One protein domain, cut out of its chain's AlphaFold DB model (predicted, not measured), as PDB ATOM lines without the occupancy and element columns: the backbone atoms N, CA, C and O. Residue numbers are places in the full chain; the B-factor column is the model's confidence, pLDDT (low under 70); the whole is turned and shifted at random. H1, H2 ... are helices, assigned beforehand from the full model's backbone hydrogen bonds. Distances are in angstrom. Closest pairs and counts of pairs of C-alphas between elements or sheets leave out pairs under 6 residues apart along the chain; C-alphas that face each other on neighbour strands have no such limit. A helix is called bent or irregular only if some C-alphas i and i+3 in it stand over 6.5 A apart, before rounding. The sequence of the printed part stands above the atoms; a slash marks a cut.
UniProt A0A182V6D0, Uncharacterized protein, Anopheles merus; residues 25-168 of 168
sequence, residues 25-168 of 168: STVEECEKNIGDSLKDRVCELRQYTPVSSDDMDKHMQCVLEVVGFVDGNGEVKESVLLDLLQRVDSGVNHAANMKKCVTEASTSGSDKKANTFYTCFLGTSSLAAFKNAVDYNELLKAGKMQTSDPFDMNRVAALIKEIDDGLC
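What this domain is: This is residues 25 to 168 of the 168 residues of an uncharacterized protein of Anopheles merus (UniProt A0A182V6D0). This is a rounded, compact body of eight crossed helices, with H6 and H7 nearest its middle and meeting at a corner, and H3 crossing H6. H4 and H5 cover one side, H1 and H2 lie on the opposite side, and H8 crosses H7. The printed part has 144 residues with eight named helices, H1 to H8 in chain order, and no named strand; the class is all helix. The radius of gyration of the C-alphas is 14.3 A, and the spans are 38 by 36 by 23 A.

How they stand to each other: Start at H1, residues 27 to 32, which touches H3, residues 54 to 66, with Val 27 and Val 63 closest, their C-alphas 5.6 A apart. H2, residues 36 to 46, touches residues 55 to 56 of H3 alone; the closest C-alphas, Ser 37 and Asp 55, are 6.9 A apart. Look next at H6, residues 113 to 122: it touches H3 about perpendicular at 82 degrees, with the C-alphas of Gln 61 and Ala 114 closest at 5.2 A. H4, residues 78 to 88, and H5, residues 94 to 106, form a helical hairpin, closest at the C-alphas of Leu 82 and His 94, 6.6 A. H5 and H6 form another, closest at the C-alphas of Ala 105 and Lys 113, 4.8 A. H7, residues 127 to 141, touches H4 with residues 129 to 133 alone, about perpendicular at 77 degrees; the closest C-alphas, Leu 85 and Ala 129, are 5.5 A apart. H8, residues 153 to 167, touches H7, closest at the C-alphas of Tyr 136 and Val 156, 6.0 A. H5 and H8 are apart. Every O i to N i+4 pair is within hydrogen-bond range in H1 and H3 to H8; in H2 it is 3 of 7, beside 3 of 8 O i to N i+3 pairs.

Where its parts are: Find C-alpha 27 at (-93.308, 52.652, -50.163), where H1 begins. H2 is irregular: C-alphas 40 and 43 are 7.9 A apart. From first to last C-alpha, H3 measures 18.5 A, H5 17.9 A and H7 21.1 A. H8 runs 21.0 A from C-alpha 153 at (-94.940, 56.015, -31.700) to C-alpha 167 at (-81.727, 55.867, -48.062).

The domain as a whole: The two C-alphas farthest apart, those of Asp 36 and Gly 91, are 39.8 A apart. The printed part has no cut and ends at residue 168, the chain's last. The links H3 to H4 and H7 to H8 are long, 11 residues each. The mean pLDDT of the printed part is 95.6, and no printed residue is under 70.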
ATOM      1  N   SER A  25     -96.178  47.259 -53.685       93.88
ATOM      2  CA  SER A  25     -96.713  46.728 -52.435       93.88
ATOM      3  C   SER A  25     -96.120  47.420 -51.203       93.88
ATOM      4  O   SER A  25     -96.658  47.280 -50.103       93.88
ATOM      5  N   THR A  26     -95.043  48.191 -51.392       96.38
ATOM      6  CA  THR A  26     -94.318  48.938 -50.354       96.38
ATOM      7  C   THR A  26     -93.975  50.359 -50.818       96.38
ATOM      8  O   THR A  26     -93.926  50.636 -52.017       96.38
ATOM      9  N   VAL A  27     -93.738  51.270 -49.866       96.81
ATOM     10  CA  VAL A  27     -93.308  52.652 -50.163       96.81
ATOM     11  C   VAL A  27     -91.931  52.656 -50.832       96.81
ATOM     12  O   VAL A  27     -91.732  53.376 -51.803       96.81
ATOM     13  N   GLU A  28     -91.032  51.765 -50.411       95.50
ATOM     14  CA  GLU A  28     -89.716  51.578 -51.034       95.50
ATOM     15  C   GLU A  28     -89.824  51.253 -52.538       95.50
ATOM     16  O   GLU A  28     -89.055  51.760 -53.352       95.50
ATOM     17  N   GLU A  29     -90.798  50.433 -52.949       95.75
ATOM     18  CA  GLU A  29     -91.049  50.156 -54.370       95.75
ATOM     19  C   GLU A  29     -91.579  51.389 -55.118       95.75
ATOM     20  O   GLU A  29     -91.171  51.635 -56.256       95.75
ATOM     21  N   CYS A  30     -92.422  52.204 -54.475       96.94
ATOM     22  CA  CYS A  30     -92.879  53.482 -55.027       96.94
ATOM     23  C   CYS A  30     -91.732  54.486 -55.217       96.94
ATOM     24  O   CYS A  30     -91.724  55.231 -56.199       96.94
ATOM     25  N   GLU A  31     -90.772  54.525 -54.293       95.94
ATOM     26  CA  GLU A  31     -89.588  55.387 -54.360       95.94
ATOM     27  C   GLU A  31     -88.583  54.889 -55.408       95.94
ATOM     28  O   GLU A  31     -88.056  55.681 -56.186       95.94
ATOM     29  N   LYS A  32     -88.376  53.570 -55.524       94.25
ATOM     30  CA  LYS A  32     -87.536  52.967 -56.579       94.25
ATOM     31  C   LYS A  32     -88.037  53.281 -57.990       94.25
ATOM     32  O   LYS A  32     -87.229  53.432 -58.907       94.25
ATOM     33  N   ASN A  33     -89.354  53.385 -58.156       94.00
ATOM     34  CA  ASN A  33     -90.010  53.703 -59.425       94.00
ATOM     35  C   ASN A  33     -90.380  55.191 -59.557       94.00
ATOM     36  O   ASN A  33     -91.184  55.546 -60.425       94.00
ATOM     37  N   ILE A  34     -89.832  56.067 -58.707       95.12
ATOM     38  CA  ILE A  34     -90.165  57.491 -58.730       95.12
ATOM     39  C   ILE A  34     -89.741  58.146 -60.054       95.12
ATOM     40  O   ILE A  34     -88.748  57.762 -60.683       95.12
ATOM     41  N   GLY A  35     -90.520  59.139 -60.485       95.19
ATOM     42  CA  GLY A  35     -90.248  59.892 -61.707       95.19
ATOM     43  C   GLY A  35     -88.892  60.598 -61.671       95.19
ATOM     44  O   GLY A  35     -88.404  60.990 -60.608       95.19
ATOM     45  N   ASP A  36     -88.282  60.770 -62.846       95.12
ATOM     46  CA  ASP A  36     -86.916  61.291 -62.985       95.12
ATOM     47  C   ASP A  36     -86.725  62.659 -62.315       95.12
ATOM     48  O   ASP A  36     -85.661  62.916 -61.760       95.12
ATOM     49  N   SER A  37     -87.755  63.513 -62.300       95.69
ATOM     50  CA  SER A  37     -87.670  64.844 -61.681       95.69
ATOM     51  C   SER A  37     -87.561  64.826 -60.149       95.69
ATOM     52  O   SER A  37     -87.262  65.857 -59.540       95.69
ATOM     53  N   LEU A  38     -87.794  63.670 -59.520       96.38
ATOM     54  CA  LEU A  38     -87.822  63.495 -58.069       96.38
ATOM     55  C   LEU A  38     -86.752  62.529 -57.539       96.38
ATOM     56  O   LEU A  38     -86.575  62.452 -56.325       96.38
ATOM     57  N   LYS A  39     -86.024  61.816 -58.410       93.31
ATOM     58  CA  LYS A  39     -85.042  60.785 -58.009       93.31
ATOM     59  C   LYS A  39     -83.987  61.298 -57.033       93.31
ATOM     60  O   LYS A  39     -83.730  60.655 -56.023       93.31
ATOM     61  N   ASP A  40     -83.452  62.490 -57.279       94.50
ATOM     62  CA  ASP A  40     -82.430  63.100 -56.418       94.50
ATOM     63  C   ASP A  40     -83.027  63.850 -55.211       94.50
ATOM     64  O   ASP A  40     -82.314  64.529 -54.472       94.50
ATOM     65  N   ARG A  41     -84.350  63.765 -55.012       95.06
ATOM     66  CA  ARG A  41     -85.098  64.489 -53.972       95.06
ATOM     67  C   ARG A  41     -85.792  63.568 -52.976       95.06
ATOM     68  O   ARG A  41     -86.484  64.072 -52.100       95.06
ATOM     69  N   VAL A  42     -85.604  62.248 -53.050       94.31
ATOM     70  CA  VAL A  42     -86.279  61.281 -52.157       94.31
ATOM     71  C   VAL A  42     -86.129  61.670 -50.682       94.31
ATOM     72  O   VAL A  42     -87.122  61.735 -49.965       94.31
ATOM     73  N   CYS A  43     -84.932  62.071 -50.249       93.50
ATOM     74  CA  CYS A  43     -84.696  62.515 -48.872       93.50
ATOM     75  C   CYS A  43     -85.505  63.752 -48.471       93.50
ATOM     76  O   CYS A  43     -85.988  63.842 -47.348       93.50
ATOM     77  N   GLU A  44     -85.699  64.699 -49.388       95.12
ATOM     78  CA  GLU A  44     -86.558  65.865 -49.165       95.12
ATOM     79  C   GLU A  44     -88.035  65.455 -49.042       95.12
ATOM     80  O   GLU A  44     -88.770  65.986 -48.202       95.12
ATOM     81  N   LEU A  45     -88.468  64.500 -49.871       95.88
ATOM     82  CA  LEU A  45     -89.843  64.004 -49.899       95.88
ATOM     83  C   LEU A  45     -90.193  63.223 -48.630       95.88
ATOM     84  O   LEU A  45     -91.269  63.442 -48.076       95.88
ATOM     85  N   ARG A  46     -89.264  62.409 -48.109       96.31
ATOM     86  CA  ARG A  46     -89.430  61.679 -46.838       96.31
ATOM     87  C   ARG A  46     -89.567  62.602 -45.620       96.31
ATOM     88  O   ARG A  46     -90.127  62.214 -44.604       96.31
ATOM     89  N   GLN A  47     -89.189  63.879 -45.741       95.69
ATOM     90  CA  GLN A  47     -89.468  64.909 -44.727       95.69
ATOM     91  C   GLN A  47     -90.859  65.559 -44.861       95.69
ATOM     92  O   GLN A  47     -91.190  66.506 -44.136       95.69
ATOM     93  N   TYR A  48     -91.715  65.013 -45.729       96.94
ATOM     94  CA  TYR A  48     -93.060  65.490 -46.045       96.94
ATOM     95  C   TYR A  48     -93.086  66.887 -46.678       96.94
ATOM     96  O   TYR A  48     -93.960  67.708 -46.384       96.94
ATOM     97  N   THR A  49     -92.120  67.184 -47.547       94.50
ATOM     98  CA  THR A  49     -92.110  68.447 -48.292       94.50
ATOM     99  C   THR A  49     -93.157  68.397 -49.413       94.50
ATOM    100  O   THR A  49     -93.112  67.481 -50.238       94.50
ATOM    101  N   PRO A  50     -94.122  69.337 -49.477       93.81
ATOM    102  CA  PRO A  50     -95.118  69.345 -50.542       93.81
ATOM    103  C   PRO A  50     -94.482  69.755 -51.873       93.81
ATOM    104  O   PRO A  50     -93.800  70.778 -51.966       93.81
ATOM    105  N   VAL A  51     -94.750  68.986 -52.927       95.31
ATOM    106  CA  VAL A  51     -94.255  69.259 -54.283       95.31
ATOM    107  C   VAL A  51     -95.414  69.187 -55.273       95.31
ATOM    108  O   VAL A  51     -96.159  68.211 -55.324       95.31
ATOM    109  N   SER A  52     -95.557  70.224 -56.096       94.25
ATOM    110  CA  SER A  52     -96.562  70.273 -57.162       94.25
ATOM    111  C   SER A  52     -95.915  69.908 -58.496       94.25
ATOM    112  O   SER A  52     -95.262  70.747 -59.115       94.25
ATOM    113  N   SER A  53     -96.076  68.662 -58.939       96.75
ATOM    114  CA  SER A  53     -95.614  68.183 -60.250       96.75
ATOM    115  C   SER A  53     -96.330  66.888 -60.634       96.75
ATOM    116  O   SER A  53     -96.730  66.141 -59.744       96.75
ATOM    117  N   ASP A  54     -96.412  66.575 -61.929       97.38
ATOM    118  CA  ASP A  54     -97.041  65.333 -62.408       97.38
ATOM    119  C   ASP A  54     -96.328  64.065 -61.886       97.38
ATOM    120  O   ASP A  54     -96.958  63.025 -61.676       97.38
ATOM    121  N   ASP A  55     -95.010  64.126 -61.665       97.56
ATOM    122  CA  ASP A  55     -94.261  63.019 -61.057       97.56
ATOM    123  C   ASP A  55     -94.619  62.852 -59.576       97.56
ATOM    124  O   ASP A  55     -94.748  61.721 -59.106       97.56
ATOM    125  N   MET A  56     -94.853  63.956 -58.854       97.81
ATOM    126  CA  MET A  56     -95.307  63.902 -57.462       97.81
ATOM    127  C   MET A  56     -96.759  63.432 -57.363       97.81
ATOM    128  O   MET A  56     -97.086  62.660 -56.467       97.81
ATOM    129  N   ASP A  57     -97.609  63.817 -58.315       98.25
ATOM    130  CA  ASP A  57     -98.987  63.336 -58.419       98.25
ATOM    131  C   ASP A  57     -99.015  61.802 -58.535       98.25
ATOM    132  O   ASP A  57     -99.678  61.106 -57.756       98.25
ATOM    133  N   LYS A  58     -98.186  61.244 -59.429       97.69
ATOM    134  CA  LYS A  58     -98.025  59.791 -59.564       97.69
ATOM    135  C   LYS A  58     -97.408  59.161 -58.322       97.69
ATOM    136  O   LYS A  58     -97.872  58.092 -57.923       97.69
ATOM    137  N   HIS A  59     -96.371  59.760 -57.745       97.81
ATOM    138  CA  HIS A  59     -95.689  59.208 -56.579       97.81
ATOM    139  C   HIS A  59     -96.624  59.155 -55.364       97.81
ATOM    140  O   HIS A  59     -96.778  58.093 -54.766       97.81
ATOM    141  N   MET A  60     -97.355  60.233 -55.072       98.25
ATOM    142  CA  MET A  60     -98.280  60.256 -53.940       98.25
ATOM    143  C   MET A  60     -99.483  59.347 -54.120       98.25
ATOM    144  O   MET A  60     -99.922  58.737 -53.146       98.25
ATOM    145  N   GLN A  61     -99.977  59.181 -55.349       98.12
ATOM    146  CA  GLN A  61    -100.944  58.124 -55.631       98.12
ATOM    147  C   GLN A  61    -100.378  56.741 -55.261       98.12
ATOM    148  O   GLN A  61    -101.092  55.948 -54.662       98.12
ATOM    149  N   CYS A  62     -99.096  56.461 -55.542       98.06
ATOM    150  CA  CYS A  62     -98.454  55.195 -55.162       98.06
ATOM    151  C   CYS A  62     -98.446  55.008 -53.646       98.06
ATOM    152  O   CYS A  62     -98.954  54.019 -53.125       98.06
ATOM    153  N   VAL A  63     -97.867  55.988 -52.950       98.25
ATOM    154  CA  VAL A  63     -97.603  55.917 -51.515       98.25
ATOM    155  C   VAL A  63     -98.914  55.798 -50.752       98.25
ATOM    156  O   VAL A  63     -99.075  54.871 -49.959       98.25
ATOM    157  N   LEU A  64     -99.886  56.676 -51.029       98.44
ATOM    158  CA  LEU A  64    -101.166  56.663 -50.321       98.44
ATOM    159  C   LEU A  64    -102.005  55.420 -50.629       98.44
ATOM    160  O   LEU A  64    -102.795  54.999 -49.783       98.44
ATOM    161  N   GLU A  65    -101.862  54.825 -51.811       97.56
ATOM    162  CA  GLU A  65    -102.538  53.572 -52.145       97.56
ATOM    163  C   GLU A  65    -101.903  52.393 -51.396       97.56
ATOM    164  O   GLU A  65    -102.619  51.624 -50.748       97.56
ATOM    165  N   VAL A  66    -100.566  52.305 -51.388       97.81
ATOM    166  CA  VAL A  66     -99.801  51.284 -50.652       97.81
ATOM    167  C   VAL A  66    -100.105  51.335 -49.158       97.81
ATOM    168  O   VAL A  66    -100.457  50.309 -48.566       97.81
ATOM    169  N   VAL A  67    -100.039  52.521 -48.542       97.56
ATOM    170  CA  VAL A  67    -100.360  52.685 -47.114       97.56
ATOM    171  C   VAL A  67    -101.862  52.561 -46.830       97.56
ATOM    172  O   VAL A  67    -102.276  52.512 -45.674       97.56
ATOM    173  N   GLY A  68    -102.690  52.429 -47.873       97.06
ATOM    174  CA  GLY A  68    -104.105  52.096 -47.770       97.06
ATOM    175  C   GLY A  68    -105.019  53.274 -47.446       97.06
ATOM    176  O   GLY A  68    -106.129  53.047 -46.970       97.06
ATOM    177  N   PHE A  69    -104.586  54.508 -47.694       98.12
ATOM    178  CA  PHE A  69    -105.366  55.724 -47.445       98.12
ATOM    179  C   PHE A  69    -106.176  56.186 -48.645       98.12
ATOM    180  O   PHE A  69    -107.188  56.854 -48.450       98.12
ATOM    181  N   VAL A  70    -105.790  55.789 -49.856       97.69
ATOM    182  CA  VAL A  70    -106.606  55.995 -51.058       97.69
ATOM    183  C   VAL A  70    -106.885  54.683 -51.793       97.69
ATOM    184  O   VAL A  70    -106.338  53.623 -51.459       97.69
ATOM    185  N   ASP A  71    -107.804  54.726 -52.751       96.00
ATOM    186  CA  ASP A  71    -107.976  53.696 -53.776       96.00
ATOM    187  C   ASP A  71    -107.224  54.041 -55.076       96.00
ATOM    188  O   ASP A  71    -106.552  55.069 -55.170       96.00
ATOM    189  N   GLY A  72    -107.340  53.182 -56.095       93.12
ATOM    190  CA  GLY A  72    -106.658  53.362 -57.381       93.12
ATOM    191  C   GLY A  72    -107.116  54.576 -58.205       93.12
ATOM    192  O   GLY A  72    -106.475  54.902 -59.201       93.12
ATOM    193  N   ASN A  73    -108.198  55.256 -57.806       93.56
ATOM    194  CA  ASN A  73    -108.662  56.516 -58.401       93.56
ATOM    195  C   ASN A  73    -108.271  57.741 -57.552       93.56
ATOM    196  O   ASN A  73    -108.689  58.862 -57.853       93.56
ATOM    197  N   GLY A  74    -107.522  57.520 -56.471       95.12
ATOM    198  CA  GLY A  74    -107.137  58.544 -55.510       95.12
ATOM    199  C   GLY A  74    -108.248  58.924 -54.533       95.12
ATOM    200  O   GLY A  74    -108.096  59.914 -53.820       95.12
ATOM    201  N   GLU A  75    -109.361  58.181 -54.477       97.12
ATOM    202  CA  GLU A  75    -110.424  58.453 -53.506       97.12
ATOM    203  C   GLU A  75    -109.972  58.058 -52.104       97.12
ATOM    204  O   GLU A  75    -109.460  56.959 -51.882       97.12
ATOM    205  N   VAL A  76    -110.188  58.949 -51.140       97.62
ATOM    206  CA  VAL A  76    -109.746  58.754 -49.759       97.62
ATOM    207  C   VAL A  76    -110.631  57.728 -49.055       97.62
ATOM    208  O   VAL A  76    -111.856  57.833 -49.033       97.62
ATOM    209  N   LYS A  77    -110.004  56.756 -48.392       98.12
ATOM    210  CA  LYS A  77    -110.668  55.793 -47.507       98.12
ATOM    211  C   LYS A  77    -110.869  56.427 -46.133       98.12
ATOM    212  O   LYS A  77    -110.174  56.099 -45.173       98.12
ATOM    213  N   GLU A  78    -111.815  57.364 -46.061       97.50
ATOM    214  CA  GLU A  78    -112.001  58.265 -44.916       97.50
ATOM    215  C   GLU A  78    -112.063  57.549 -43.564       97.50
ATOM    216  O   GLU A  78    -111.367  57.967 -42.644       97.50
ATOM    217  N   SER A  79    -112.844  56.466 -43.430       96.75
ATOM    218  CA  SER A  79    -112.986  55.789 -42.130       96.75
ATOM    219  C   SER A  79    -111.667  55.180 -41.655       96.75
ATOM    220  O   SER A  79    -111.324  55.302 -40.487       96.75
ATOM    221  N   VAL A  80    -110.898  54.579 -42.571       95.94
ATOM    222  CA  VAL A  80    -109.615  53.933 -42.261       95.94
ATOM    223  C   VAL A  80    -108.626  54.958 -41.724       95.94
ATOM    224  O   VAL A  80    -107.997  54.739 -40.690       95.94
ATOM    225  N   LEU A  81    -108.495  56.086 -42.423       97.62
ATOM    226  CA  LEU A  81    -107.566  57.127 -42.012       97.62
ATOM    227  C   LEU A  81    -108.064  57.853 -40.754       97.62
ATOM    228  O   LEU A  81    -107.265  58.118 -39.864       97.62
ATOM    229  N   LEU A  82    -109.363  58.132 -40.627       97.44
ATOM    230  CA  LEU A  82    -109.913  58.805 -39.449       97.44
ATOM    231  C   LEU A  82    -109.712  57.989 -38.163       97.44
ATOM    232  O   LEU A  82    -109.291  58.556 -37.156       97.44
ATOM    233  N   ASP A  83    -109.945  56.675 -38.210       95.00
ATOM    234  CA  ASP A  83    -109.732  55.781 -37.065       95.00
ATOM    235  C   ASP A  83    -108.261  55.772 -36.622       95.00
ATOM    236  O   ASP A  83    -107.957  55.811 -35.427       95.00
ATOM    237  N   LEU A  84    -107.332  55.765 -37.582       94.06
ATOM    238  CA  LEU A  84    -105.897  55.819 -37.301       94.06
ATOM    239  C   LEU A  84    -105.469  57.167 -36.727       94.06
ATOM    240  O   LEU A  84    -104.736  57.194 -35.742       94.06
ATOM    241  N   LEU A  85    -105.948  58.273 -37.294       96.75
ATOM    242  CA  LEU A  85    -105.661  59.608 -36.774       96.75
ATOM    243  C   LEU A  85    -106.134  59.735 -35.323       96.75
ATOM    244  O   LEU A  85    -105.346  60.112 -34.465       96.75
ATOM    245  N   GLN A  86    -107.368  59.307 -35.035       95.12
ATOM    246  CA  GLN A  86    -107.940  59.338 -33.687       95.12
ATOM    247  C   GLN A  86    -107.170  58.458 -32.690       95.12
ATOM    248  O   GLN A  86    -107.119  58.764 -31.497       95.12
ATOM    249  N   ARG A  87    -106.578  57.353 -33.164       91.25
ATOM    250  CA  ARG A  87    -105.704  56.490 -32.359       91.25
ATOM    251  C   ARG A  87    -104.373  57.168 -32.034       91.25
ATOM    252  O   ARG A  87    -103.868  56.982 -30.931       91.25
ATOM    253  N   VAL A  88    -103.803  57.903 -32.990       89.31
ATOM    254  CA  VAL A  88    -102.526  58.612 -32.829       89.31
ATOM    255  C   VAL A  88    -102.693  59.830 -31.919       89.31
ATOM    256  O   VAL A  88    -101.891  60.030 -31.010       89.31
ATOM    257  N   ASP A  89    -103.723  60.638 -32.160       91.44
ATOM    258  CA  ASP A  89    -104.031  61.845 -31.403       91.44
ATOM    259  C   ASP A  89    -105.551  62.005 -31.292       91.44
ATOM    260  O   ASP A  89    -106.261  62.182 -32.270       91.44
ATOM    261  N   SER A  90    -106.082  61.951 -30.075       92.06
ATOM    262  CA  SER A  90    -107.523  62.117 -29.851       92.06
ATOM    263  C   SER A  90    -107.942  63.562 -29.571       92.06
ATOM    264  O   SER A  90    -109.138  63.837 -29.452       92.06
ATOM    265  N   GLY A  91    -106.979  64.482 -29.449       92.88
ATOM    266  CA  GLY A  91    -107.198  65.880 -29.081       92.88
ATOM    267  C   GLY A  91    -107.500  66.806 -30.260       92.88
ATOM    268  O   GLY A  91    -107.893  67.955 -30.051       92.88
ATOM    269  N   VAL A  92    -107.344  66.328 -31.496       94.00
ATOM    270  CA  VAL A  92    -107.549  67.116 -32.716       94.00
ATOM    271  C   VAL A  92    -108.872  66.743 -33.384       94.00
ATOM    272  O   VAL A  92    -109.258  65.581 -33.472       94.00
ATOM    273  N   ASN A  93    -109.577  67.740 -33.928       94.81
ATOM    274  CA  ASN A  93    -110.773  67.505 -34.739       94.81
ATOM    275  C   ASN A  93    -110.397  67.027 -36.154       94.81
ATOM    276  O   ASN A  93    -110.466  67.778 -37.133       94.81
ATOM    277  N   HIS A  94    -109.994  65.764 -36.259       98.00
ATOM    278  CA  HIS A  94    -109.567  65.157 -37.516       98.00
ATOM    279  C   HIS A  94    -110.673  65.107 -38.571       98.00
ATOM    280  O   HIS A  94    -110.386  65.283 -39.753       98.00
ATOM    281  N   ALA A  95    -111.934  64.942 -38.163       97.81
ATOM    282  CA  ALA A  95    -113.070  64.859 -39.081       97.81
ATOM    283  C   ALA A  95    -113.281  66.160 -39.877       97.81
ATOM    284  O   ALA A  95    -113.561  66.120 -41.075       97.81
ATOM    285  N   ALA A  96    -113.104  67.325 -39.241       97.94
ATOM    286  CA  ALA A  96    -113.202  68.611 -39.934       97.94
ATOM    287  C   ALA A  96    -112.095  68.782 -40.989       97.94
ATOM    288  O   ALA A  96    -112.371  69.209 -42.113       97.94
ATOM    289  N   ASN A  97    -110.860  68.401 -40.647       98.38
ATOM    290  CA  ASN A  97    -109.716  68.444 -41.561       98.38
ATOM    291  C   ASN A  97    -109.873  67.442 -42.716       98.38
ATOM    292  O   ASN A  97    -109.642  67.803 -43.868       98.38
ATOM    293  N   MET A  98    -110.349  66.225 -42.423       98.44
ATOM    294  CA  MET A  98    -110.691  65.206 -43.421       98.44
ATOM    295  C   MET A  98    -111.695  65.748 -44.430       98.44
ATOM    296  O   MET A  98    -111.396  65.808 -45.619       98.44
ATOM    297  N   LYS A  99    -112.845  66.242 -43.956       98.38
ATOM    298  CA  LYS A  99    -113.891  66.788 -44.825       98.38
ATOM    299  C   LYS A  99    -113.361  67.902 -45.725       98.38
ATOM    300  O   LYS A  99    -113.679  67.925 -46.913       98.38
ATOM    301  N   LYS A 100    -112.562  68.823 -45.172       98.31
ATOM    302  CA  LYS A 100    -111.939  69.910 -45.939       98.31
ATOM    303  C   LYS A 100    -111.082  69.349 -47.078       98.31
ATOM    304  O   LYS A 100    -111.320  69.697 -48.232       98.31
ATOM    305  N   CYS A 101    -110.130  68.476 -46.762       98.50
ATOM    306  CA  CYS A 101    -109.159  67.999 -47.743       98.50
ATOM    307  C   CYS A 101    -109.738  67.006 -48.752       98.50
ATOM    308  O   CYS A 101    -109.345  67.034 -49.913       98.50
ATOM    309  N   VAL A 102    -110.722  66.191 -48.361       98.31
ATOM    310  CA  VAL A 102    -111.486  65.356 -49.303       98.31
ATOM    311  C   VAL A 102    -112.271  66.229 -50.278       98.31
ATOM    312  O   VAL A 102    -112.248  65.980 -51.481       98.31
ATOM    313  N   THR A 103    -112.922  67.290 -49.787       98.31
ATOM    314  CA  THR A 103    -113.651  68.233 -50.651       98.31
ATOM    315  C   THR A 103    -112.702  68.890 -51.651       98.31
ATOM    316  O   THR A 103    -113.000  68.916 -52.841       98.31
ATOM    317  N   GLU A 104    -111.542  69.365 -51.201       98.12
ATOM    318  CA  GLU A 104    -110.529  69.969 -52.072       98.12
ATOM    319  C   GLU A 104    -110.036  68.984 -53.144       98.12
ATOM    320  O   GLU A 104    -110.093  69.277 -54.342       98.12
ATOM    321  N   ALA A 105    -109.672  67.767 -52.740       97.88
ATOM    322  CA  ALA A 105    -109.232  66.710 -53.641       97.88
ATOM    323  C   ALA A 105    -110.321  66.293 -54.647       97.88
ATOM    324  O   ALA A 105    -110.019  66.036 -55.811       97.88
ATOM    325  N   SER A 106    -111.601  66.302 -54.253       96.75
ATOM    326  CA  SER A 106    -112.724  65.959 -55.141       96.75
ATOM    327  C   SER A 106    -112.886  66.902 -56.343       96.75
ATOM    328  O   SER A 106    -113.478  66.513 -57.347       96.75
ATOM    329  N   THR A 107    -112.342  68.121 -56.256       95.94
ATOM    330  CA  THR A 107    -112.348  69.100 -57.358       95.94
ATOM    331  C   THR A 107    -111.176  68.924 -58.326       95.94
ATOM    332  O   THR A 107    -111.146  69.557 -59.382       95.94
ATOM    333  N   SER A 108    -110.214  68.064 -57.979       94.50
ATOM    334  CA  SER A 108    -109.047  67.748 -58.800       94.50
ATOM    335  C   SER A 108    -109.328  66.597 -59.767       94.50
ATOM    336  O   SER A 108    -110.210  65.766 -59.539       94.50
ATOM    337  N   GLY A 109    -108.535  66.520 -60.839       92.94
ATOM    338  CA  GLY A 109    -108.485  65.333 -61.695       92.94
ATOM    339  C   GLY A 109    -108.090  64.087 -60.895       92.94
ATOM    340  O   GLY A 109    -107.381  64.188 -59.891       92.94
ATOM    341  N   SER A 110    -108.555  62.911 -61.324       91.94
ATOM    342  CA  SER A 110    -108.274  61.634 -60.643       91.94
ATOM    343  C   SER A 110    -106.777  61.348 -60.516       91.94
ATOM    344  O   SER A 110    -106.338  60.755 -59.542       91.94
ATOM    345  N   ASP A 111    -105.986  61.815 -61.477       94.19
ATOM    346  CA  ASP A 111    -104.527  61.729 -61.502       94.19
ATOM    347  C   ASP A 111    -103.837  62.596 -60.438       94.19
ATOM    348  O   ASP A 111    -102.706  62.298 -60.071       94.19
ATOM    349  N   LYS A 112    -104.515  63.625 -59.914       97.56
ATOM    350  CA  LYS A 112    -103.971  64.591 -58.938       97.56
ATOM    351  C   LYS A 112    -104.570  64.453 -57.547       97.56
ATOM    352  O   LYS A 112    -104.010  64.948 -56.572       97.56
ATOM    353  N   LYS A 113    -105.719  63.785 -57.449       97.56
ATOM    354  CA  LYS A 113    -106.556  63.717 -56.248       97.56
ATOM    355  C   LYS A 113    -105.770  63.328 -54.992       97.56
ATOM    356  O   LYS A 113    -105.869  64.025 -53.983       97.56
ATOM    357  N   ALA A 114    -104.944  62.285 -55.068       98.06
ATOM    358  CA  ALA A 114    -104.125  61.831 -53.945       98.06
ATOM    359  C   ALA A 114    -103.117  62.894 -53.467       98.06
ATOM    360  O   ALA A 114    -103.015  63.141 -52.264       98.06
ATOM    361  N   ASN A 115    -102.408  63.562 -54.383       98.50
ATOM    362  CA  ASN A 115    -101.438  64.600 -54.021       98.50
ATOM    363  C   ASN A 115    -102.116  65.892 -53.535       98.50
ATOM    364  O   ASN A 115    -101.631  66.523 -52.594       98.50
ATOM    365  N   THR A 116    -103.273  66.259 -54.102       98.56
ATOM    366  CA  THR A 116    -104.100  67.363 -53.586       98.56
ATOM    367  C   THR A 116    -104.537  67.081 -52.150       98.56
ATOM    368  O   THR A 116    -104.378  67.934 -51.277       98.56
ATOM    369  N   PHE A 117    -105.043  65.872 -51.877       98.62
ATOM    370  CA  PHE A 117    -105.418  65.464 -50.525       98.62
ATOM    371  C   PHE A 117    -104.223  65.536 -49.570       98.62
ATOM    372  O   PHE A 117    -104.313  66.200 -48.537       98.62
ATOM    373  N   TYR A 118    -103.104  64.904 -49.940       98.62
ATOM    374  CA  TYR A 118    -101.851  64.906 -49.185       98.62
ATOM    375  C   TYR A 118    -101.415  66.330 -48.826       98.62
ATOM    376  O   TYR A 118    -101.289  66.669 -47.650       98.62
ATOM    377  N   THR A 119    -101.270  67.188 -49.837       98.50
ATOM    378  CA  THR A 119    -100.801  68.568 -49.680       98.50
ATOM    379  C   THR A 119    -101.747  69.390 -48.808       98.50
ATOM    380  O   THR A 119    -101.286  70.107 -47.919       98.50
ATOM    381  N   CYS A 120    -103.064  69.251 -48.994       98.56
ATOM    382  CA  CYS A 120    -104.037  69.896 -48.116       98.56
ATOM    383  C   CYS A 120    -103.855  69.444 -46.665       98.56
ATOM    384  O   CYS A 120    -103.816  70.283 -45.762       98.56
ATOM    385  N   PHE A 121    -103.716  68.133 -46.431       98.12
ATOM    386  CA  PHE A 121    -103.645  67.567 -45.087       98.12
ATOM    387  C   PHE A 121    -102.396  68.025 -44.333       98.12
ATOM    388  O   PHE A 121    -102.476  68.293 -43.127       98.12
ATOM    389  N   LEU A 122    -101.281  68.210 -45.052       98.25
ATOM    390  CA  LEU A 122    -100.053  68.769 -44.493       98.25
ATOM    391  C   LEU A 122    -100.231  70.194 -43.941       98.25
ATOM    392  O   LEU A 122     -99.513  70.601 -43.031       98.25
ATOM    393  N   GLY A 123    -101.203  70.949 -44.455       97.75
ATOM    394  CA  GLY A 123    -101.540  72.297 -43.996       97.75
ATOM    395  C   GLY A 123    -102.561  72.353 -42.853       97.75
ATOM    396  O   GLY A 123    -103.100  73.426 -42.578       97.75
ATOM    397  N   THR A 124    -102.896  71.226 -42.216       98.06
ATOM    398  CA  THR A 124    -103.932  71.160 -41.171       98.06
ATOM    399  C   THR A 124    -103.362  70.934 -39.774       98.06
ATOM    400  O   THR A 124    -102.215  70.528 -39.599       98.06
ATOM    401  N   SER A 125    -104.205  71.104 -38.752       97.94
ATOM    402  CA  SER A 125    -103.866  70.701 -37.381       97.94
ATOM    403  C   SER A 125    -103.708  69.184 -37.205       97.94
ATOM    404  O   SER A 125    -103.192  68.755 -36.181       97.94
ATOM    405  N   SER A 126    -104.101  68.368 -38.192       98.25
ATOM    406  CA  SER A 126    -103.882  66.917 -38.181       98.25
ATOM    407  C   SER A 126    -102.488  66.504 -38.676       98.25
ATOM    408  O   SER A 126    -102.216  65.307 -38.706       98.25
ATOM    409  N   LEU A 127    -101.619  67.441 -39.086       97.31
ATOM    410  CA  LEU A 127    -100.322  67.153 -39.719       97.31
ATOM    411  C   LEU A 127     -99.496  66.107 -38.957       97.31
ATOM    412  O   LEU A 127     -99.064  65.123 -39.549       97.31
ATOM    413  N   ALA A 128     -99.280  66.304 -37.652       96.31
ATOM    414  CA  ALA A 128     -98.450  65.397 -36.859       96.31
ATOM    415  C   ALA A 128     -99.042  63.978 -36.817       96.31
ATOM    416  O   ALA A 128     -98.336  63.004 -37.067       96.31
ATOM    417  N   ALA A 129    -100.353  63.865 -36.586       97.00
ATOM    418  CA  ALA A 129    -101.049  62.584 -36.591       97.00
ATOM    419  C   ALA A 129    -101.023  61.909 -37.971       97.00
ATOM    420  O   ALA A 129    -100.923  60.689 -38.061       97.00
ATOM    421  N   PHE A 130    -101.072  62.696 -39.047       98.06
ATOM    422  CA  PHE A 130    -101.016  62.191 -40.413       98.06
ATOM    423  C   PHE A 130     -99.661  61.592 -40.768       98.06
ATOM    424  O   PHE A 130     -99.635  60.473 -41.272       98.06
ATOM    425  N   LYS A 131     -98.556  62.287 -40.455       97.69
ATOM    426  CA  LYS A 131     -97.200  61.748 -40.660       97.69
ATOM    427  C   LYS A 131     -97.039  60.414 -39.934       97.69
ATOM    428  O   LYS A 131     -96.744  59.396 -40.541       97.69
ATOM    429  N   ASN A 132     -97.408  60.397 -38.657       96.19
ATOM    430  CA  ASN A 132     -97.381  59.197 -37.828       96.19
ATOM    431  C   ASN A 132     -98.227  58.043 -38.399       96.19
ATOM    432  O   ASN A 132     -97.834  56.882 -38.298       96.19
ATOM    433  N   ALA A 133     -99.395  58.342 -38.977       96.44
ATOM    434  CA  ALA A 133    -100.258  57.335 -39.585       96.44
ATOM    435  C   ALA A 133     -99.664  56.767 -40.884       96.44
ATOM    436  O   ALA A 133     -99.744  55.557 -41.100       96.44
ATOM    437  N   VAL A 134     -99.071  57.619 -41.732       97.81
ATOM    438  CA  VAL A 134     -98.354  57.196 -42.948       97.81
ATOM    439  C   VAL A 134     -97.167  56.312 -42.564       97.81
ATOM    440  O   VAL A 134     -97.114  55.171 -43.010       97.81
ATOM    441  N   ASP A 135     -96.307  56.788 -41.664       97.44
ATOM    442  CA  ASP A 135     -95.126  56.084 -41.152       97.44
ATOM    443  C   ASP A 135     -95.479  54.708 -40.567       97.44
ATOM    444  O   ASP A 135     -94.893  53.679 -40.909       97.44
ATOM    445  N   TYR A 136     -96.495  54.653 -39.701       96.19
ATOM    446  CA  TYR A 136     -96.948  53.397 -39.109       96.19
ATOM    447  C   TYR A 136     -97.417  52.402 -40.179       96.19
ATOM    448  O   TYR A 136     -97.039  51.228 -40.148       96.19
ATOM    449  N   ASN A 137     -98.213  52.855 -41.152       96.50
ATOM    450  CA  ASN A 137     -98.692  51.976 -42.211       96.50
ATOM    451  C   ASN A 137     -97.593  51.596 -43.212       96.50
ATOM    452  O   ASN A 137     -97.629  50.474 -43.713       96.50
ATOM    453  N   GLU A 138     -96.605  52.452 -43.470       97.50
ATOM    454  CA  GLU A 138     -95.403  52.100 -44.236       97.50
ATOM    455  C   GLU A 138     -94.693  50.902 -43.594       97.50
ATOM    456  O   GLU A 138     -94.450  49.895 -44.265       97.50
ATOM    457  N   LEU A 139     -94.465  50.945 -42.277       97.31
ATOM    458  CA  LEU A 139     -93.823  49.854 -41.539       97.31
ATOM    459  C   LEU A 139     -94.641  48.557 -41.558       97.31
ATOM    460  O   LEU A 139     -94.064  47.472 -41.684       97.31
ATOM    461  N   LEU A 140     -95.972  48.646 -41.456       95.75
ATOM    462  CA  LEU A 140     -96.850  47.479 -41.591       95.75
ATOM    463  C   LEU A 140     -96.739  46.851 -42.985       95.75
ATOM    464  O   LEU A 140     -96.675  45.628 -43.110       95.75
ATOM    465  N   LYS A 141     -96.708  47.674 -44.039       95.44
ATOM    466  CA  LYS A 141     -96.616  47.204 -45.429       95.44
ATOM    467  C   LYS A 141     -95.245  46.625 -45.753       95.44
ATOM    468  O   LYS A 141     -95.166  45.621 -46.450       95.44
ATOM    469  N   ALA A 142     -94.190  47.187 -45.170       95.25
ATOM    470  CA  ALA A 142     -92.833  46.662 -45.258       95.25
ATOM    471  C   ALA A 142     -92.587  45.425 -44.364       95.25
ATOM    472  O   ALA A 142     -91.486  44.874 -44.365       95.25
ATOM    473  N   GLY A 143     -93.572  44.993 -43.563       94.75
ATOM    474  CA  GLY A 143     -93.427  43.868 -42.632       94.75
ATOM    475  C   GLY A 143     -92.455  44.129 -41.473       94.75
ATOM    476  O   GLY A 143     -92.010  43.187 -40.820       94.75
ATOM    477  N   LYS A 144     -92.115  45.396 -41.213       94.69
ATOM    478  CA  LYS A 144     -91.248  45.841 -40.105       94.69
ATOM    479  C   LYS A 144     -92.008  45.941 -38.778       94.69
ATOM    480  O   LYS A 144     -91.400  45.933 -37.708       94.69
ATOM    481  N   MET A 145     -93.335  46.011 -38.852       94.25
ATOM    482  CA  MET A 145     -94.258  45.942 -37.720       94.25
ATOM    483  C   MET A 145     -95.450  45.047 -38.059       94.25
ATOM    484  O   MET A 145     -95.773  44.834 -39.229       94.25
ATOM    485  N   GLN A 146     -96.127  44.544 -37.029       92.88
ATOM    486  CA  GLN A 146     -97.385  43.808 -37.166       92.88
ATOM    487  C   GLN A 146     -98.528  44.559 -36.485       92.88
ATOM    488  O   GLN A 146     -98.323  45.259 -35.500       92.88
ATOM    489  N   THR A 147     -99.763  44.381 -36.955       87.38
ATOM    490  CA  THR A 147    -100.944  45.012 -36.333       87.38
ATOM    491  C   THR A 147    -101.221  44.513 -34.913       87.38
ATOM    492  O   THR A 147    -101.915  45.192 -34.156       87.38
ATOM    493  N   SER A 148    -100.691  43.339 -34.557       89.88
ATOM    494  CA  SER A 148    -100.702  42.786 -33.202       89.88
ATOM    495  C   SER A 148     -99.653  43.403 -32.278       89.88
ATOM    496  O   SER A 148     -99.738  43.198 -31.067       89.88
ATOM    497  N   ASP A 149     -98.668  44.129 -32.817       87.56
ATOM    498  CA  ASP A 149     -97.708  44.849 -31.989       87.56
ATOM    499  C   ASP A 149     -98.432  45.949 -31.192       87.56
ATOM    500  O   ASP A 149     -99.365  46.585 -31.700       87.56
ATOM    501  N   PRO A 150     -98.008  46.222 -29.945       87.62
ATOM    502  CA  PRO A 150     -98.460  47.403 -29.230       87.62
ATOM    503  C   PRO A 150     -98.187  48.663 -30.051       87.62
ATOM    504  O   PRO A 150     -97.112  48.827 -30.630       87.62
ATOM    505  N   PHE A 151     -99.162  49.565 -30.080       86.94
ATOM    506  CA  PHE A 151     -98.990  50.849 -30.742       86.94
ATOM    507  C   PHE A 151     -98.062  51.734 -29.915       86.94
ATOM    508  O   PHE A 151     -98.412  52.133 -28.805       86.94
ATOM    509  N   ASP A 152     -96.887  52.015 -30.468       90.69
ATOM    510  CA  ASP A 152     -95.839  52.808 -29.840       90.69
ATOM    511  C   ASP A 152     -95.194  53.719 -30.887       90.69
ATOM    512  O   ASP A 152     -94.462  53.269 -31.771       90.69
ATOM    513  N   MET A 153     -95.459  55.020 -30.767       90.69
ATOM    514  CA  MET A 153     -94.940  56.015 -31.700       90.69
ATOM    515  C   MET A 153     -93.427  56.220 -31.596       90.69
ATOM    516  O   MET A 153     -92.812  56.612 -32.585       90.69
ATOM    517  N   ASN A 154     -92.800  55.915 -30.455       93.81
ATOM    518  CA  ASN A 154     -91.342  55.988 -30.343       93.81
ATOM    519  C   ASN A 154     -90.687  54.871 -31.155       93.81
ATOM    520  O   ASN A 154     -89.683  55.099 -31.828       93.81
ATOM    521  N   ARG A 155     -91.282  53.672 -31.134       95.44
ATOM    522  CA  ARG A 155     -90.830  52.549 -31.961       95.44
ATOM    523  C   ARG A 155     -91.028  52.835 -33.448       95.44
ATOM    524  O   ARG A 155     -90.119  52.555 -34.223       95.44
ATOM    525  N   VAL A 156     -92.173  53.405 -33.837       95.62
ATOM    526  CA  VAL A 156     -92.423  53.827 -35.230       95.62
ATOM    527  C   VAL A 156     -91.348  54.815 -35.687       95.62
ATOM    528  O   VAL A 156     -90.683  54.562 -36.687       95.62
ATOM    529  N   ALA A 157     -91.109  55.881 -34.917       95.44
ATOM    530  CA  ALA A 157     -90.113  56.895 -35.256       95.44
ATOM    531  C   ALA A 157     -88.689  56.323 -35.366       95.44
ATOM    532  O   ALA A 157     -87.943  56.704 -36.265       95.44
ATOM    533  N   ALA A 158     -88.308  55.389 -34.487       96.75
ATOM    534  CA  ALA A 158     -87.003  54.732 -34.551       96.75
ATOM    535  C   ALA A 158     -86.837  53.890 -35.828       96.75
ATOM    536  O   ALA A 158     -85.816  53.995 -36.499       96.75
ATOM    537  N   LEU A 159     -87.851  53.100 -36.193       96.62
ATOM    538  CA  LEU A 159     -87.805  52.250 -37.386       96.62
ATOM    539  C   LEU A 159     -87.842  53.057 -38.688       96.62
ATOM    540  O   LEU A 159     -87.142  52.707 -39.632       96.62
ATOM    541  N   ILE A 160     -88.623  54.139 -38.744       96.75
ATOM    542  CA  ILE A 160     -88.597  55.060 -39.890       96.75
ATOM    543  C   ILE A 160     -87.229  55.715 -40.010       96.75
ATOM    544  O   ILE A 160     -86.673  55.744 -41.100       96.75
ATOM    545  N   LYS A 161     -86.636  56.152 -38.895       95.44
ATOM    546  CA  LYS A 161     -85.280  56.699 -38.912       95.44
ATOM    547  C   LYS A 161     -84.254  55.701 -39.459       95.44
ATOM    548  O   LYS A 161     -83.383  56.106 -40.213       95.44
ATOM    549  N   GLU A 162     -84.350  54.418 -39.115       95.31
ATOM    550  CA  GLU A 162     -83.469  53.385 -39.683       95.31
ATOM    551  C   GLU A 162     -83.642  53.222 -41.202       95.31
ATOM    552  O   GLU A 162     -82.666  52.952 -41.898       95.31
ATOM    553  N   ILE A 163     -84.869  53.370 -41.718       93.75
ATOM    554  CA  ILE A 163     -85.144  53.357 -43.163       93.75
ATOM    555  C   ILE A 163     -84.550  54.607 -43.817       93.75
ATOM    556  O   ILE A 163     -83.825  54.490 -44.804       93.75
ATOM    557  N   ASP A 164     -84.819  55.779 -43.240       92.50
ATOM    558  CA  ASP A 164     -84.329  57.067 -43.724       92.50
ATOM    559  C   ASP A 164     -82.799  57.088 -43.764       92.50
ATOM    560  O   ASP A 164     -82.258  57.367 -44.822       92.50
ATOM    561  N   ASP A 165     -82.113  56.700 -42.681       92.00
ATOM    562  CA  ASP A 165     -80.640  56.653 -42.582       92.00
ATOM    563  C   ASP A 165     -79.998  55.630 -43.558       92.00
ATOM    564  O   ASP A 165     -78.782  55.603 -43.759       92.00
ATOM    565  N   GLY A 166     -80.795  54.711 -44.119       88.81
ATOM    566  CA  GLY A 166     -80.365  53.747 -45.136       88.81
ATOM    567  C   GLY A 166     -80.573  54.225 -46.577       88.81
ATOM    568  O   GLY A 166     -79.980  53.661 -47.501       88.81
ATOM    569  N   LEU A 167     -81.417  55.241 -46.772       86.31
ATOM    570  CA  LEU A 167     -81.727  55.867 -48.062       86.31
ATOM    571  C   LEU A 167     -81.021  57.223 -48.225       86.31
ATOM    572  O   LEU A 167     -80.705  57.617 -49.350       86.31
ATOM    573  N   CYS A 168     -80.795  57.902 -47.101       84.06
ATOM    574  CA  CYS A 168     -80.301  59.258 -46.901       84.06
ATOM    575  C   CYS A 168     -79.204  59.243 -45.820       84.06
ATOM    576  O   CYS A 168     -78.236  60.012 -45.983       84.06
TER     577      CYS A 168